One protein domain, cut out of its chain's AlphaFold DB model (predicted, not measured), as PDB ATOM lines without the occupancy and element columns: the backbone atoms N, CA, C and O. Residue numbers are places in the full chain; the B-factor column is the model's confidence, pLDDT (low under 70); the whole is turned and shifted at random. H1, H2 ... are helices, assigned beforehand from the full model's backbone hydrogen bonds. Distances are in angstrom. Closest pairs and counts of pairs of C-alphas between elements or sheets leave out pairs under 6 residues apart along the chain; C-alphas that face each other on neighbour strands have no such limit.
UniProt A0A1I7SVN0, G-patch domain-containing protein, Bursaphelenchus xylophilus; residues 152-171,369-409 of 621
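Overview. This is residues 152 to 171 and 369 to 409 of the 621 residues of the protein "G-patch domain-containing protein" of Bursaphelenchus xylophilus (UniProt A0A1I7SVN0). There is little regular structure here: three short helices, H1, H2 and H3 along the chain, are strung on loops without touching one another. Residues 400 to 407, of which 400 to 402 belong to H3, stick out at one end. The printed part has 61 residues, 23 of them in named elements; it is all helix, with no named strand. It is loose, radius of gyration of the C-alphas 13.4 A, and only just elongated, spanning 41 by 27 by 18 A.

Arrangement. Start with H1, residues 153 to 161; it is only just apart from H2, residues 375 to 381, closest 8.1 A. H3, residues 396 to 402, is apart from both. Every O i to N i+4 pair is within hydrogen-bond range in H1 and H2, and 2 of 3 in H3.

Along the chain. Find C-alpha 153 at (22.548, -20.169, -57.536); from there H1 runs 12.1 A to Met 161. H2 and H3 each run 9.9 A, H3 ending at C-alpha 402, (23.670, -4.588, -40.956).

Size, cuts and confidence. The C-alphas farthest apart, of Gly 166 and His 404, are 41.9 A apart. Residues 172 to 368 are not printed; C-alphas 171 and 369 are 28.4 A apart across the cut. H2 to H3 is a long link. Look for pLDDT under 70 at residues 398 to 409.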
ATOM      1  N   SER A 152      21.875 -21.553 -62.153       84.81
ATOM      2  CA  SER A 152      21.852 -20.365 -61.308       84.81
ATOM      3  C   SER A 152      21.941 -20.783 -59.836       84.81
ATOM      4  O   SER A 152      21.537 -21.886 -59.454       84.81
ATOM      5  N   ILE A 153      22.480 -19.909 -58.983       80.69
ATOM      6  CA  ILE A 153      22.548 -20.169 -57.536       80.69
ATOM      7  C   ILE A 153      21.162 -20.523 -56.979       80.69
ATOM      8  O   ILE A 153      21.060 -21.465 -56.198       80.69
ATOM      9  N   GLY A 154      20.103 -19.867 -57.464       82.25
ATOM     10  CA  GLY A 154      18.719 -20.209 -57.127       82.25
ATOM     11  C   GLY A 154      18.362 -21.655 -57.477       82.25
ATOM     12  O   GLY A 154      17.915 -22.393 -56.609       82.25
ATOM     13  N   VAL A 155      18.647 -22.113 -58.701       82.75
ATOM     14  CA  VAL A 155      18.393 -23.509 -59.112       82.75
ATOM     15  C   VAL A 155      19.203 -24.502 -58.273       82.75
ATOM     16  O   VAL A 155      18.686 -25.551 -57.900       82.75
ATOM     17  N   LYS A 156      20.451 -24.177 -57.919       84.56
ATOM     18  CA  LYS A 156      21.282 -25.025 -57.043       84.56
ATOM     19  C   LYS A 156      20.709 -25.130 -55.634       84.56
ATOM     20  O   LYS A 156      20.711 -26.221 -55.067       84.56
ATOM     21  N   ILE A 157      20.233 -24.017 -55.078       83.56
ATOM     22  CA  ILE A 157      19.562 -23.994 -53.775       83.56
ATOM     23  C   ILE A 157      18.294 -24.841 -53.854       83.56
ATOM     24  O   ILE A 157      18.151 -25.766 -53.068       83.56
ATOM     25  N   LEU A 158      17.444 -24.625 -54.857       82.00
ATOM     26  CA  LEU A 158      16.208 -25.387 -55.048       82.00
ATOM     27  C   LEU A 158      16.460 -26.894 -55.202       82.00
ATOM     28  O   LEU A 158      15.793 -27.700 -54.558       82.00
ATOM     29  N   LYS A 159      17.477 -27.295 -55.973       84.31
ATOM     30  CA  LYS A 159      17.881 -28.705 -56.091       84.31
ATOM     31  C   LYS A 159      18.305 -29.303 -54.746       84.31
ATOM     32  O   LYS A 159      17.914 -30.427 -54.443       84.31
ATOM     33  N   LYS A 160      19.074 -28.565 -53.934       83.44
ATOM     34  CA  LYS A 160      19.479 -28.993 -52.577       83.44
ATOM     35  C   LYS A 160      18.305 -29.075 -51.607       83.44
ATOM     36  O   LYS A 160      18.273 -29.959 -50.766       83.44
ATOM     37  N   MET A 161      17.354 -28.172 -51.779       75.88
ATOM     38  CA  MET A 161      16.075 -28.117 -51.087       75.88
ATOM     39  C   MET A 161      15.150 -29.275 -51.520       75.88
ATOM     40  O   MET A 161      14.173 -29.575 -50.865       75.88
ATOM     41  N   GLY A 162      15.462 -30.013 -52.586       78.50
ATOM     42  CA  GLY A 162      14.693 -31.191 -52.999       78.50
ATOM     43  C   GLY A 162      13.746 -30.939 -54.171       78.50
ATOM     44  O   GLY A 162      13.169 -31.896 -54.694       78.50
ATOM     45  N   TRP A 163      13.669 -29.706 -54.679       84.31
ATOM     46  CA  TRP A 163      13.006 -29.416 -55.949       84.31
ATOM     47  C   TRP A 163      13.701 -30.162 -57.099       84.31
ATOM     48  O   TRP A 163      14.930 -30.288 -57.151       84.31
ATOM     49  N   ARG A 164      12.908 -30.697 -58.030       81.12
ATOM     50  CA  ARG A 164      13.390 -31.438 -59.202       81.12
ATOM     51  C   ARG A 164      13.055 -30.641 -60.466       81.12
ATOM     52  O   ARG A 164      11.926 -30.169 -60.573       81.12
ATOM     53  N   PRO A 165      13.988 -30.523 -61.430       79.88
ATOM     54  CA  PRO A 165      13.717 -29.818 -62.677       79.88
ATOM     55  C   PRO A 165      12.559 -30.485 -63.435       79.88
ATOM     56  O   PRO A 165      12.515 -31.712 -63.537       79.88
ATOM     57  N   GLY A 166      11.632 -29.675 -63.951       74.19
ATOM     58  CA  GLY A 166      10.430 -30.139 -64.654       74.19
ATOM     59  C   GLY A 166       9.225 -30.423 -63.753       74.19
ATOM     60  O   GLY A 166       8.230 -30.964 -64.230       74.19
ATOM     61  N   LYS A 167       9.304 -30.097 -62.457       79.38
ATOM     62  CA  LYS A 167       8.131 -29.984 -61.583       79.38
ATOM     63  C   LYS A 167       7.895 -28.516 -61.259       79.38
ATOM     64  O   LYS A 167       8.826 -27.844 -60.816       79.38
ATOM     65  N   GLY A 168       6.653 -28.071 -61.414       78.25
ATOM     66  CA  GLY A 168       6.248 -26.724 -61.047       78.25
ATOM     67  C   GLY A 168       6.322 -26.455 -59.559       78.25
ATOM     68  O   GLY A 168       6.440 -27.352 -58.718       78.25
ATOM     69  N   ILE A 169       6.297 -25.165 -59.258       79.88
ATOM     70  CA  ILE A 169       6.373 -24.626 -57.910       79.88
ATOM     71  C   ILE A 169       4.937 -24.439 -57.428       79.88
ATOM     72  O   ILE A 169       4.187 -23.648 -57.995       79.88
ATOM     73  N   GLY A 170       4.548 -25.168 -56.390       81.25
ATOM     74  CA  GLY A 170       3.277 -24.971 -55.706       81.25
ATOM     75  C   GLY A 170       2.889 -26.144 -54.800       81.25
ATOM     76  O   GLY A 170       3.542 -27.193 -54.817       81.25
ATOM     77  N   PRO A 171       1.816 -25.978 -54.004       82.38
ATOM     78  CA  PRO A 171       1.279 -27.046 -53.167       82.38
ATOM     79  C   PRO A 171       0.877 -28.243 -54.030       82.38
ATOM     80  O   PRO A 171       0.328 -28.070 -55.118       82.38
ATOM     81  N   PHE A 369      27.826 -18.262 -45.351       82.50
ATOM     82  CA  PHE A 369      26.687 -17.916 -44.517       82.50
ATOM     83  C   PHE A 369      25.716 -19.083 -44.520       82.50
ATOM     84  O   PHE A 369      25.528 -19.734 -45.554       82.50
ATOM     85  N   THR A 370      25.119 -19.351 -43.365       85.31
ATOM     86  CA  THR A 370      23.974 -20.247 -43.269       85.31
ATOM     87  C   THR A 370      22.739 -19.465 -43.704       85.31
ATOM     88  O   THR A 370      22.458 -18.370 -43.217       85.31
ATOM     89  N   TRP A 371      22.045 -19.996 -44.707       83.94
ATOM     90  CA  TRP A 371      20.802 -19.423 -45.202       83.94
ATOM     91  C   TRP A 371      19.647 -20.301 -44.742       83.94
ATOM     92  O   TRP A 371      19.606 -21.488 -45.070       83.94
ATOM     93  N   TYR A 372      18.722 -19.698 -44.007       85.81
ATOM     94  CA  TYR A 372      17.482 -20.305 -43.561       85.81
ATOM     95  C   TYR A 372      16.362 -19.905 -44.529       85.81
ATOM     96  O   TYR A 372      16.096 -18.715 -44.720       85.81
ATOM     97  N   PRO A 373      15.720 -20.861 -45.210       83.88
ATOM     98  CA  PRO A 373      14.621 -20.557 -46.112       83.88
ATOM     99  C   PRO A 373      13.400 -20.050 -45.337       83.88
ATOM    100  O   PRO A 373      13.129 -20.482 -44.224       83.88
ATOM    101  N   SER A 374      12.614 -19.159 -45.946       83.75
ATOM    102  CA  SER A 374      11.319 -18.785 -45.366       83.75
ATOM    103  C   SER A 374      10.369 -19.984 -45.377       83.75
ATOM    104  O   SER A 374      10.282 -20.699 -46.382       83.75
ATOM    105  N   LYS A 375       9.586 -20.164 -44.309       82.75
ATOM    106  CA  LYS A 375       8.612 -21.267 -44.182       82.75
ATOM    107  C   LYS A 375       7.569 -21.256 -45.302       82.75
ATOM    108  O   LYS A 375       7.124 -22.308 -45.760       82.75
ATOM    109  N   TYR A 376       7.221 -20.070 -45.803       81.62
ATOM    110  CA  TYR A 376       6.347 -19.932 -46.967       81.62
ATOM    111  C   TYR A 376       7.008 -20.451 -48.236       81.62
ATOM    112  O   TYR A 376       6.360 -21.143 -49.012       81.62
ATOM    113  N   LEU A 377       8.295 -20.160 -48.437       78.06
ATOM    114  CA  LEU A 377       9.050 -20.655 -49.584       78.06
ATOM    115  C   LEU A 377       9.097 -22.184 -49.544       78.06
ATOM    116  O   LEU A 377       8.735 -22.835 -50.512       78.06
ATOM    117  N   VAL A 378       9.417 -22.771 -48.395       81.12
ATOM    118  CA  VAL A 378       9.392 -24.227 -48.193       81.12
ATOM    119  C   VAL A 378       8.015 -24.825 -48.541       81.12
ATOM    120  O   VAL A 378       7.935 -25.800 -49.291       81.12
ATOM    121  N   LYS A 379       6.924 -24.179 -48.105       78.94
ATOM    122  CA  LYS A 379       5.543 -24.581 -48.418       78.94
ATOM    123  C   LYS A 379       5.196 -24.457 -49.907       78.94
ATOM    124  O   LYS A 379       4.586 -25.365 -50.463       78.94
ATOM    125  N   TYR A 380       5.581 -23.362 -50.562       72.56
ATOM    126  CA  TYR A 380       5.328 -23.147 -51.991       72.56
ATOM    127  C   TYR A 380       6.140 -24.093 -52.863       72.56
ATOM    128  O   TYR A 380       5.627 -24.629 -53.834       72.56
ATOM    129  N   PHE A 381       7.398 -24.329 -52.517       70.69
ATOM    130  CA  PHE A 381       8.258 -25.238 -53.264       70.69
ATOM    131  C   PHE A 381       8.003 -26.709 -52.923       70.69
ATOM    132  O   PHE A 381       8.602 -27.581 -53.553       70.69
ATOM    133  N   ASN A 382       7.110 -26.983 -51.963       70.88
ATOM    134  CA  ASN A 382       6.833 -28.308 -51.422       70.88
ATOM    135  C   ASN A 382       8.135 -29.079 -51.153       70.88
ATOM    136  O   ASN A 382       8.355 -30.210 -51.599       70.88
ATOM    137  N   VAL A 383       9.031 -28.380 -50.480       80.44
ATOM    138  CA  VAL A 383      10.331 -28.851 -50.040       80.44
ATOM    139  C   VAL A 383      10.215 -29.147 -48.546       80.44
ATOM    140  O   VAL A 383       9.452 -28.480 -47.858       80.44
ATOM    141  N   GLU A 384      10.946 -30.129 -48.030       76.50
ATOM    142  CA  GLU A 384      11.102 -30.282 -46.581       76.50
ATOM    143  C   GLU A 384      11.964 -29.146 -46.022       76.50
ATOM    144  O   GLU A 384      12.999 -28.803 -46.597       76.50
ATOM    145  N   ASP A 385      11.542 -28.549 -44.906       79.31
ATOM    146  CA  ASP A 385      12.340 -27.513 -44.256       79.31
ATOM    147  C   ASP A 385      13.669 -28.133 -43.788       79.31
ATOM    148  O   ASP A 385      13.638 -29.057 -42.971       79.31
ATOM    149  N   PRO A 386      14.836 -27.666 -44.273       81.06
ATOM    150  CA  PRO A 386      16.118 -28.147 -43.770       81.06
ATOM    151  C   PRO A 386      16.344 -27.785 -42.294       81.06
ATOM    152  O   PRO A 386      17.175 -28.418 -41.645       81.06
ATOM    153  N   TYR A 387      15.631 -26.785 -41.762       81.94
ATOM    154  CA  TYR A 387      15.772 -26.304 -40.389       81.94
ATOM    155  C   TYR A 387      14.403 -26.037 -39.734       81.94
ATOM    156  O   TYR A 387      14.095 -24.891 -39.394       81.94
ATOM    157  N   PRO A 388      13.594 -27.085 -39.474       79.81
ATOM    158  CA  PRO A 388      12.212 -26.938 -39.002       79.81
ATOM    159  C   PRO A 388      12.104 -26.281 -37.615       79.81
ATOM    160  O   PRO A 388      11.116 -25.610 -37.309       79.81
ATOM    161  N   GLU A 389      13.132 -26.448 -36.782       80.81
ATOM    162  CA  GLU A 389      13.207 -25.884 -35.429       80.81
ATOM    163  C   GLU A 389      13.667 -24.418 -35.414       80.81
ATOM    164  O   GLU A 389      13.518 -23.727 -34.405       80.81
ATOM    165  N   SER A 390      14.213 -23.911 -36.524       81.38
ATOM    166  CA  SER A 390      14.708 -22.538 -36.588       81.38
ATOM    167  C   SER A 390      13.560 -21.539 -36.805       81.38
ATOM    168  O   SER A 390      12.627 -21.753 -37.585       81.38
ATOM    169  N   ARG A 391      13.599 -20.425 -36.064       79.44
ATOM    170  CA  ARG A 391      12.684 -19.279 -36.243       79.44
ATOM    171  C   ARG A 391      13.295 -18.182 -37.124       79.44
ATOM    172  O   ARG A 391      12.599 -17.245 -37.500       79.44
ATOM    173  N   GLU A 392      14.587 -18.276 -37.418       80.62
ATOM    174  CA  GLU A 392      15.301 -17.294 -38.228       80.62
ATOM    175  C   GLU A 392      14.986 -17.526 -39.718       80.62
ATOM    176  O   GLU A 392      15.035 -18.653 -40.197       80.62
ATOM    177  N   GLU A 393      14.648 -16.462 -40.453       82.69
ATOM    178  CA  GLU A 393      14.437 -16.497 -41.906       82.69
ATOM    179  C   GLU A 393      15.537 -15.676 -42.602       82.69
ATOM    180  O   GLU A 393      15.914 -14.596 -42.143       82.69
ATOM    181  N   GLY A 394      16.056 -16.164 -43.729       80.44
ATOM    182  CA  GLY A 394      17.133 -15.532 -44.494       80.44
ATOM    183  C   GLY A 394      18.537 -15.875 -43.982       80.44
ATOM    184  O   GLY A 394      18.787 -16.969 -43.493       80.44
ATOM    185  N   CYS A 395      19.490 -14.953 -44.135       80.56
ATOM    186  CA  CYS A 395      20.846 -15.091 -43.585       80.56
ATOM    187  C   CYS A 395      20.982 -14.226 -42.315       80.56
ATOM    188  O   CYS A 395      21.371 -13.058 -42.425       80.56
ATOM    189  N   PRO A 396      20.678 -14.752 -41.118       75.94
ATOM    190  CA  PRO A 396      20.690 -13.990 -39.866       75.94
ATOM    191  C   PRO A 396      22.062 -13.379 -39.549       75.94
ATOM    192  O   PRO A 396      22.129 -12.265 -39.032       75.94
ATOM    193  N   ASP A 397      23.154 -14.040 -39.936       72.06
ATOM    194  CA  ASP A 397      24.529 -13.547 -39.763       72.06
ATOM    195  C   ASP A 397      24.811 -12.249 -40.536       72.06
ATOM    196  O   ASP A 397      25.618 -11.422 -40.113       72.06
ATOM    197  N   ILE A 398      24.132 -12.049 -41.668       69.44
ATOM    198  CA  ILE A 398      24.215 -10.817 -42.462       69.44
ATOM    199  C   ILE A 398      23.315  -9.759 -41.817       69.44
ATOM    200  O   ILE A 398      23.715  -8.610 -41.633       69.44
ATOM    201  N   VAL A 399      22.118 -10.161 -41.382       63.25
ATOM    202  CA  VAL A 399      21.132  -9.258 -40.779       63.25
ATOM    203  C   VAL A 399      21.649  -8.604 -39.503       63.25
ATOM    204  O   VAL A 399      21.522  -7.389 -39.347       63.25
ATOM    205  N   LYS A 400      22.294  -9.380 -38.626       62.06
ATOM    206  CA  LYS A 400      22.863  -8.901 -37.357       62.06
ATOM    207  C   LYS A 400      23.980  -7.869 -37.577       62.06
ATOM    208  O   LYS A 400      24.071  -6.907 -36.821       62.06
ATOM    209  N   LYS A 401      24.777  -8.000 -38.648       59.19
ATOM    210  CA  LYS A 401      25.864  -7.058 -38.989       59.19
ATOM    211  C   LYS A 401      25.367  -5.736 -39.578       59.19
ATOM    212  O   LYS A 401      26.021  -4.707 -39.410       59.19
ATOM    213  N   HIS A 402      24.211  -5.748 -40.241       48.66
ATOM    214  CA  HIS A 402      23.670  -4.588 -40.956       48.66
ATOM    215  C   HIS A 402      22.469  -3.924 -40.269       48.66
ATOM    216  O   HIS A 402      21.987  -2.909 -40.762       48.66
ATOM    217  N   LEU A 403      22.021  -4.404 -39.101       47.69
ATOM    218  CA  LEU A 403      20.909  -3.799 -38.350       47.69
ATOM    219  C   LEU A 403      21.168  -2.329 -37.941       47.69
ATOM    220  O   LEU A 403      20.233  -1.583 -37.665       47.69
ATOM    221  N   HIS A 404      22.426  -1.877 -37.978       49.94
ATOM    222  CA  HIS A 404      22.817  -0.480 -37.758       49.94
ATOM    223  C   HIS A 404      22.887   0.383 -39.038       49.94
ATOM    224  O   HIS A 404      23.209   1.569 -38.948       49.94
ATOM    225  N   ARG A 405      22.599  -0.158 -40.232       43.94
ATOM    226  CA  ARG A 405      22.730   0.555 -41.518       43.94
ATOM    227  C   ARG A 405      21.491   0.335 -42.393       43.94
ATOM    228  O   ARG A 405      21.195  -0.780 -42.796       43.94
ATOM    229  N   LYS A 406      20.754   1.411 -42.682       40.38
ATOM    230  CA  LYS A 406      19.399   1.399 -43.272       40.38
ATOM    231  C   LYS A 406      19.302   1.044 -44.771       40.38
ATOM    232  O   LYS A 406      18.223   1.186 -45.333       40.38
ATOM    233  N   ASP A 407      20.349   0.523 -45.409       46.94
ATOM    234  CA  ASP A 407      20.389   0.360 -46.872       46.94
ATOM    235  C   ASP A 407      20.591  -1.112 -47.266       46.94
ATOM    236  O   ASP A 407      21.697  -1.576 -47.524       46.94
ATOM    237  N   TYR A 408      19.499  -1.875 -47.266       45.38
ATOM    238  CA  TYR A 408      19.523  -3.342 -47.321       45.38
ATOM    239  C   TYR A 408      19.608  -3.954 -48.733       45.38
ATOM    240  O   TYR A 408      19.887  -5.143 -48.873       45.38
ATOM    241  N   SER A 409      19.329  -3.187 -49.790       50.25
ATOM    242  CA  SER A 409      19.105  -3.755 -51.130       50.25
ATOM    243  C   SER A 409      20.317  -3.718 -52.064       50.25
ATOM    244  O   SER A 409      20.412  -4.579 -52.936       50.25
TER     245      SER A 409